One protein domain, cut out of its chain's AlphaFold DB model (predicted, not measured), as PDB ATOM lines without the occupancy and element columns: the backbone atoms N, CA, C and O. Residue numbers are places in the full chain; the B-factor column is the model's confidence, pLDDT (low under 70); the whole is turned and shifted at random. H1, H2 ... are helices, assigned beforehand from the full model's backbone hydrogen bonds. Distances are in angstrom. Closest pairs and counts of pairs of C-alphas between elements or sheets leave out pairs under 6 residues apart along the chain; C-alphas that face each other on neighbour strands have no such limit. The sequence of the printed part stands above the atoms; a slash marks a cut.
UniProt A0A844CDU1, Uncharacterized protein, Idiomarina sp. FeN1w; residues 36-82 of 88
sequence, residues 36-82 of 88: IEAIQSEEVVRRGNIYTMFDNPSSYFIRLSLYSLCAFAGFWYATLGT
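What this domain is: This is residues 36 to 82 of the 88 residues of an uncharacterized protein of Idiomarina sp. FeN1w (UniProt A0A844CDU1). A long helix, H3, makes most of the length, and the shorter H1 runs back beside its first part as an open, flat frame, its beginning near H3 and its far end joined to it through a turn that holds tiny H2. Residues 74 to 80 stick out at the other end. The printed part has 47 residues with three named helices, H1, H2, H3, and no named strand: all helix. It is only just loose, close to extended, with a radius of gyration of the C-alphas of 14.1 A and spans of 45 by 18 by 8 A.

How they stand to each other: Start with H1, residues 36 to 48; its residues 42 to 46 alone touch H2, residues 52 to 55, closest at the C-alphas of Val 45 and Thr 52, 7.1 A. H3, residues 57 to 79, is close to H1 but not clearly touching, closest at the C-alphas of Ala 38 and Leu 64, 6.7 A; they run opposite ways at a shallow tilt of 28 degrees. In H1 and H3 every O i to N i+4 pair is within hydrogen-bond range; H2 is too short for one.

Where its parts are: Find C-alpha 36 at (-30.471, 19.326, 15.347); H1 runs 18.5 A from there. H2 measures 5.3 A. H3 runs 33.0 A to C-alpha 79 at (-14.390, 24.345, 2.370).

The domain as a whole: The C-alphas farthest apart, Asn 49 and Thr 82, are 44.9 A apart. The printed part has no cut, and both links are tight. Look for low pLDDT, under 70, at residues 41 to 59.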
ATOM      1  N   ILE A  36     -29.181  18.637  15.215       86.38
ATOM      2  CA  ILE A  36     -30.471  19.326  15.347       86.38
ATOM      3  C   ILE A  36     -31.495  18.404  16.013       86.38
ATOM      4  O   ILE A  36     -32.148  18.820  16.965       86.38
ATOM      5  N   GLU A  37     -31.598  17.150  15.573       82.56
ATOM      6  CA  GLU A  37     -32.493  16.153  16.169       82.56
ATOM      7  C   GLU A  37     -32.136  15.849  17.627       82.56
ATOM      8  O   GLU A  37     -33.027  15.747  18.471       82.56
ATOM      9  N   ALA A  38     -30.845  15.750  17.966       78.56
ATOM     10  CA  ALA A  38     -30.402  15.560  19.345       78.56
ATOM     11  C   ALA A  38     -30.819  16.743  20.238       78.56
ATOM     12  O   ALA A  38     -31.364  16.526  21.317       78.56
ATOM     13  N   ILE A  39     -30.644  17.980  19.763       81.75
ATOM     14  CA  ILE A  39     -31.051  19.188  20.497       81.75
ATOM     15  C   ILE A  39     -32.579  19.257  20.634       81.75
ATOM     16  O   ILE A  39     -33.090  19.503  21.723       81.75
ATOM     17  N   GLN A  40     -33.325  19.011  19.552       76.06
ATOM     18  CA  GLN A  40     -34.790  19.080  19.552       76.06
ATOM     19  C   GLN A  40     -35.428  17.979  20.399       76.06
ATOM     20  O   GLN A  40     -36.365  18.249  21.146       76.06
ATOM     21  N   SER A  41     -34.934  16.742  20.302       68.25
ATOM     22  CA  SER A  41     -35.407  15.644  21.147       68.25
ATOM     23  C   SER A  41     -35.133  15.932  22.619       68.25
ATOM     24  O   SER A  41     -36.002  15.686  23.452       68.25
ATOM     25  N   GLU A  42     -33.996  16.545  22.955       65.19
ATOM     26  CA  GLU A  42     -33.753  17.018  24.314       65.19
ATOM     27  C   GLU A  42     -34.767  18.100  24.733       65.19
ATOM     28  O   GLU A  42     -35.343  18.023  25.820       65.19
ATOM     29  N   GLU A  43     -35.035  19.085  23.875       58.62
ATOM     30  CA  GLU A  43     -35.941  20.198  24.177       58.62
ATOM     31  C   GLU A  43     -37.405  19.746  24.352       58.62
ATOM     32  O   GLU A  43     -38.090  20.184  25.281       58.62
ATOM     33  N   VAL A  44     -37.880  18.828  23.502       56.03
ATOM     34  CA  VAL A  44     -39.229  18.240  23.568       56.03
ATOM     35  C   VAL A  44     -39.376  17.358  24.803       56.03
ATOM     36  O   VAL A  44     -40.373  17.454  25.521       56.03
ATOM     37  N   VAL A  45     -38.372  16.531  25.098       52.66
ATOM     38  CA  VAL A  45     -38.420  15.638  26.253       52.66
ATOM     39  C   VAL A  45     -38.340  16.429  27.562       52.66
ATOM     40  O   VAL A  45     -39.103  16.130  28.474       52.66
ATOM     41  N   ARG A  46     -37.551  17.512  27.640       52.94
ATOM     42  CA  ARG A  46     -37.528  18.421  28.805       52.94
ATOM     43  C   ARG A  46     -38.879  19.088  29.094       52.94
ATOM     44  O   ARG A  46     -39.159  19.388  30.251       52.94
ATOM     45  N   ARG A  47     -39.720  19.322  28.076       55.28
ATOM     46  CA  ARG A  47     -41.077  19.879  28.257       55.28
ATOM     47  C   ARG A  47     -42.102  18.848  28.742       55.28
ATOM     48  O   ARG A  47     -43.101  19.248  29.329       55.28
ATOM     49  N   GLY A  48     -41.874  17.556  28.496       53.69
ATOM     50  CA  GLY A  48     -42.800  16.470  28.845       53.69
ATOM     51  C   GLY A  48     -42.370  15.584  30.020       53.69
ATOM     52  O   GLY A  48     -43.216  14.919  30.609       53.69
ATOM     53  N   ASN A  49     -41.081  15.547  30.372       50.22
ATOM     54  CA  ASN A  49     -40.557  14.728  31.463       50.22
ATOM     55  C   ASN A  49     -39.206  15.283  31.961       50.22
ATOM     56  O   ASN A  49     -38.234  15.355  31.214       50.22
ATOM     57  N   ILE A  50     -39.124  15.648  33.243       50.28
ATOM     58  CA  ILE A  50     -37.973  16.338  33.873       50.28
ATOM     59  C   ILE A  50     -36.695  15.455  33.937       50.28
ATOM     60  O   ILE A  50     -35.618  15.925  34.295       50.28
ATOM     61  N   TYR A  51     -36.775  14.176  33.556       46.22
ATOM     62  CA  TYR A  51     -35.808  13.148  33.958       46.22
ATOM     63  C   TYR A  51     -34.686  12.811  32.961       46.22
ATOM     64  O   TYR A  51     -33.681  12.225  33.351       46.22
ATOM     65  N   THR A  52     -34.751  13.195  31.687       54.44
ATOM     66  CA  THR A  52     -33.883  12.529  30.691       54.44
ATOM     67  C   THR A  52     -32.431  12.997  30.630       54.44
ATOM     68  O   THR A  52     -31.568  12.205  30.250       54.44
ATOM     69  N   MET A  53     -32.116  14.221  31.068       50.09
ATOM     70  CA  MET A  53     -30.715  14.630  31.263       50.09
ATOM     71  C   MET A  53     -30.156  14.162  32.614       50.09
ATOM     72  O   MET A  53     -28.945  14.036  32.754       50.09
ATOM     73  N   PHE A  54     -31.019  13.891  33.598       51.09
ATOM     74  CA  PHE A  54     -30.614  13.373  34.907       51.09
ATOM     75  C   PHE A  54     -30.334  11.867  34.867       51.09
ATOM     76  O   PHE A  54     -29.390  11.415  35.511       51.09
ATOM     77  N   ASP A  55     -31.087  11.109  34.065       56.16
ATOM     78  CA  ASP A  55     -30.979   9.648  34.025       56.16
ATOM     79  C   ASP A  55     -29.773   9.146  33.218       56.16
ATOM     80  O   ASP A  55     -29.227   8.086  33.525       56.16
ATOM     81  N   ASN A  56     -29.335   9.870  32.173       61.75
ATOM     82  CA  ASN A  56     -28.178   9.440  31.371       61.75
ATOM     83  C   ASN A  56     -27.403  10.581  30.663       61.75
ATOM     84  O   ASN A  56     -27.217  10.558  29.438       61.75
ATOM     85  N   PRO A  57     -26.894  11.579  31.416       60.00
ATOM     86  CA  PRO A  57     -26.265  12.783  30.857       60.00
ATOM     87  C   PRO A  57     -25.056  12.465  29.972       60.00
ATOM     88  O   PRO A  57     -24.888  13.040  28.898       60.00
ATOM     89  N   SER A  58     -24.231  11.503  30.390       62.94
ATOM     90  CA  SER A  58     -23.003  11.119  29.682       62.94
ATOM     91  C   SER A  58     -23.289  10.660  28.244       62.94
ATOM     92  O   SER A  58     -22.639  11.120  27.307       62.94
ATOM     93  N   SER A  59     -24.318   9.829  28.041       69.06
ATOM     94  CA  SER A  59     -24.644   9.284  26.719       69.06
ATOM     95  C   SER A  59     -25.114  10.361  25.738       69.06
ATOM     96  O   SER A  59     -24.801  10.291  24.546       69.06
ATOM     97  N   TYR A  60     -25.841  11.362  26.234       74.75
ATOM     98  CA  TYR A  60     -26.295  12.496  25.437       74.75
ATOM     99  C   TYR A  60     -25.128  13.409  25.040       74.75
ATOM    100  O   TYR A  60     -24.906  13.645  23.851       74.75
ATOM    101  N   PHE A  61     -24.323  13.849  26.016       76.56
ATOM    102  CA  PHE A  61     -23.171  14.719  25.761       76.56
ATOM    103  C   PHE A  61     -22.152  14.076  24.818       76.56
ATOM    104  O   PHE A  61     -21.617  14.758  23.941       76.56
ATOM    105  N   ILE A  62     -21.906  12.768  24.949       80.62
ATOM    106  CA  ILE A  62     -21.006  12.027  24.057       80.62
ATOM    107  C   ILE A  62     -21.539  12.031  22.619       80.62
ATOM    108  O   ILE A  62     -20.781  12.335  21.698       80.62
ATOM    109  N   ARG A  63     -22.832  11.745  22.406       80.81
ATOM    110  CA  ARG A  63     -23.435  11.750  21.060       80.81
ATOM    111  C   ARG A  63     -23.420  13.134  20.429       80.81
ATOM    112  O   ARG A  63     -22.962  13.271  19.298       80.81
ATOM    113  N   LEU A  64     -23.850  14.154  21.169       85.44
ATOM    114  CA  LEU A  64     -23.878  15.528  20.675       85.44
ATOM    115  C   LEU A  64     -22.469  16.011  20.296       85.44
ATOM    116  O   LEU A  64     -22.281  16.617  19.240       85.44
ATOM    117  N   SER A  65     -21.468  15.685  21.120       85.56
ATOM    118  CA  SER A  65     -20.066  16.027  20.854       85.56
ATOM    119  C   SER A  65     -19.524  15.302  19.625       85.56
ATOM    120  O   SER A  65     -18.877  15.924  18.785       85.56
ATOM    121  N   LEU A  66     -19.820  14.005  19.480       86.56
ATOM    122  CA  LEU A  66     -19.410  13.215  18.320       86.56
ATOM    123  C   LEU A  66     -20.011  13.782  17.027       86.56
ATOM    124  O   LEU A  66     -19.280  14.042  16.073       86.56
ATOM    125  N   TYR A  67     -21.323  14.028  17.005       89.94
ATOM    126  CA  TYR A  67     -21.997  14.570  15.825       89.94
ATOM    127  C   TYR A  67     -21.481  15.967  15.473       89.94
ATOM    128  O   TYR A  67     -21.229  16.246  14.302       89.94
ATOM    129  N   SER A  68     -21.225  16.812  16.476       90.31
ATOM    130  CA  SER A  68     -20.656  18.149  16.272       90.31
ATOM    131  C   SER A  68     -19.243  18.094  15.682       90.31
ATOM    132  O   SER A  68     -18.941  18.829  14.742       90.31
ATOM    133  N   LEU A  69     -18.386  17.195  16.179       91.12
ATOM    134  CA  LEU A  69     -17.037  16.992  15.640       91.12
ATOM    135  C   LEU A  69     -17.078  16.493  14.191       91.12
ATOM    136  O   LEU A  69     -16.344  17.004  13.347       91.12
ATOM    137  N   CYS A  70     -17.952  15.534  13.884       89.12
ATOM    138  CA  CYS A  70     -18.106  15.004  12.532       89.12
ATOM    139  C   CYS A  70     -18.674  16.045  11.556       89.12
ATOM    140  O   CYS A  70     -18.172  16.166  10.437       89.12
ATOM    141  N   ALA A  71     -19.664  16.834  11.979       90.69
ATOM    142  CA  ALA A  71     -20.215  17.935  11.192       90.69
ATOM    143  C   ALA A  71     -19.150  19.000  10.894       90.69
ATOM    144  O   ALA A  71     -18.976  19.408   9.744       90.69
ATOM    145  N   PHE A  72     -18.388  19.403  11.915       91.12
ATOM    146  CA  PHE A  72     -17.308  20.376  11.772       91.12
ATOM    147  C   PHE A  72     -16.199  19.870  10.845       91.12
ATOM    148  O   PHE A  72     -15.772  20.590   9.943       91.12
ATOM    149  N   ALA A  73     -15.767  18.617  11.012       86.62
ATOM    150  CA  ALA A  73     -14.769  18.003  10.143       86.62
ATOM    151  C   ALA A  73     -15.255  17.935   8.686       86.62
ATOM    152  O   ALA A  73     -14.517  18.312   7.775       86.62
ATOM    153  N   GLY A  74     -16.506  17.522   8.456       88.19
ATOM    154  CA  GLY A  74     -17.112  17.509   7.125       88.19
ATOM    155  C   GLY A  74     -17.114  18.898   6.477       88.19
ATOM    156  O   GLY A  74     -16.624  19.064   5.360       88.19
ATOM    157  N   PHE A  75     -17.561  19.929   7.201       89.12
ATOM    158  CA  PHE A  75     -17.523  21.311   6.711       89.12
ATOM    159  C   PHE A  75     -16.115  21.798   6.403       89.12
ATOM    160  O   PHE A  75     -15.889  22.454   5.382       89.12
ATOM    161  N   TRP A  76     -15.164  21.476   7.274       88.44
ATOM    162  CA  TRP A  76     -13.774  21.841   7.082       88.44
ATOM    163  C   TRP A  76     -13.235  21.274   5.770       88.44
ATOM    164  O   TRP A  76     -12.719  22.026   4.946       88.44
ATOM    165  N   TYR A  77     -13.409  19.974   5.516       85.25
ATOM    166  CA  TYR A  77     -12.954  19.338   4.273       85.25
ATOM    167  C   TYR A  77     -13.700  19.825   3.026       85.25
ATOM    168  O   TYR A  77     -13.088  19.929   1.958       85.25
ATOM    169  N   ALA A  78     -14.983  20.174   3.160       85.56
ATOM    170  CA  ALA A  78     -15.778  20.748   2.078       85.56
ATOM    171  C   ALA A  78     -15.313  22.157   1.662       85.56
ATOM    172  O   ALA A  78     -15.466  22.536   0.498       85.56
ATOM    173  N   THR A  79     -14.722  22.925   2.582       84.56
ATOM    174  CA  THR A  79     -14.390  24.345   2.370       84.56
ATOM    175  C   THR A  79     -12.886  24.605   2.247       84.56
ATOM    176  O   THR A  79     -12.429  25.120   1.224       84.56
ATOM    177  N   LEU A  80     -12.111  24.248   3.273       80.00
ATOM    178  CA  LEU A  80     -10.723  24.686   3.472       80.00
ATOM    179  C   LEU A  80      -9.718  23.524   3.480       80.00
ATOM    180  O   LEU A  80      -8.555  23.717   3.133       80.00
ATOM    181  N   GLY A  81     -10.161  22.314   3.829       76.06
ATOM    182  CA  GLY A  81      -9.293  21.158   4.072       76.06
ATOM    183  C   GLY A  81      -8.660  20.541   2.821       76.06
ATOM    184  O   GLY A  81      -7.693  19.787   2.943       76.06
ATOM    185  N   THR A  82      -9.158  20.876   1.627       78.25
ATOM    186  CA  THR A  82      -8.643  20.388   0.339       78.25
ATOM    187  C   THR A  82      -8.091  21.526  -0.512       78.25
ATOM    188  O   THR A  82      -8.781  22.514  -0.788       78.25
TER     189      THR A  82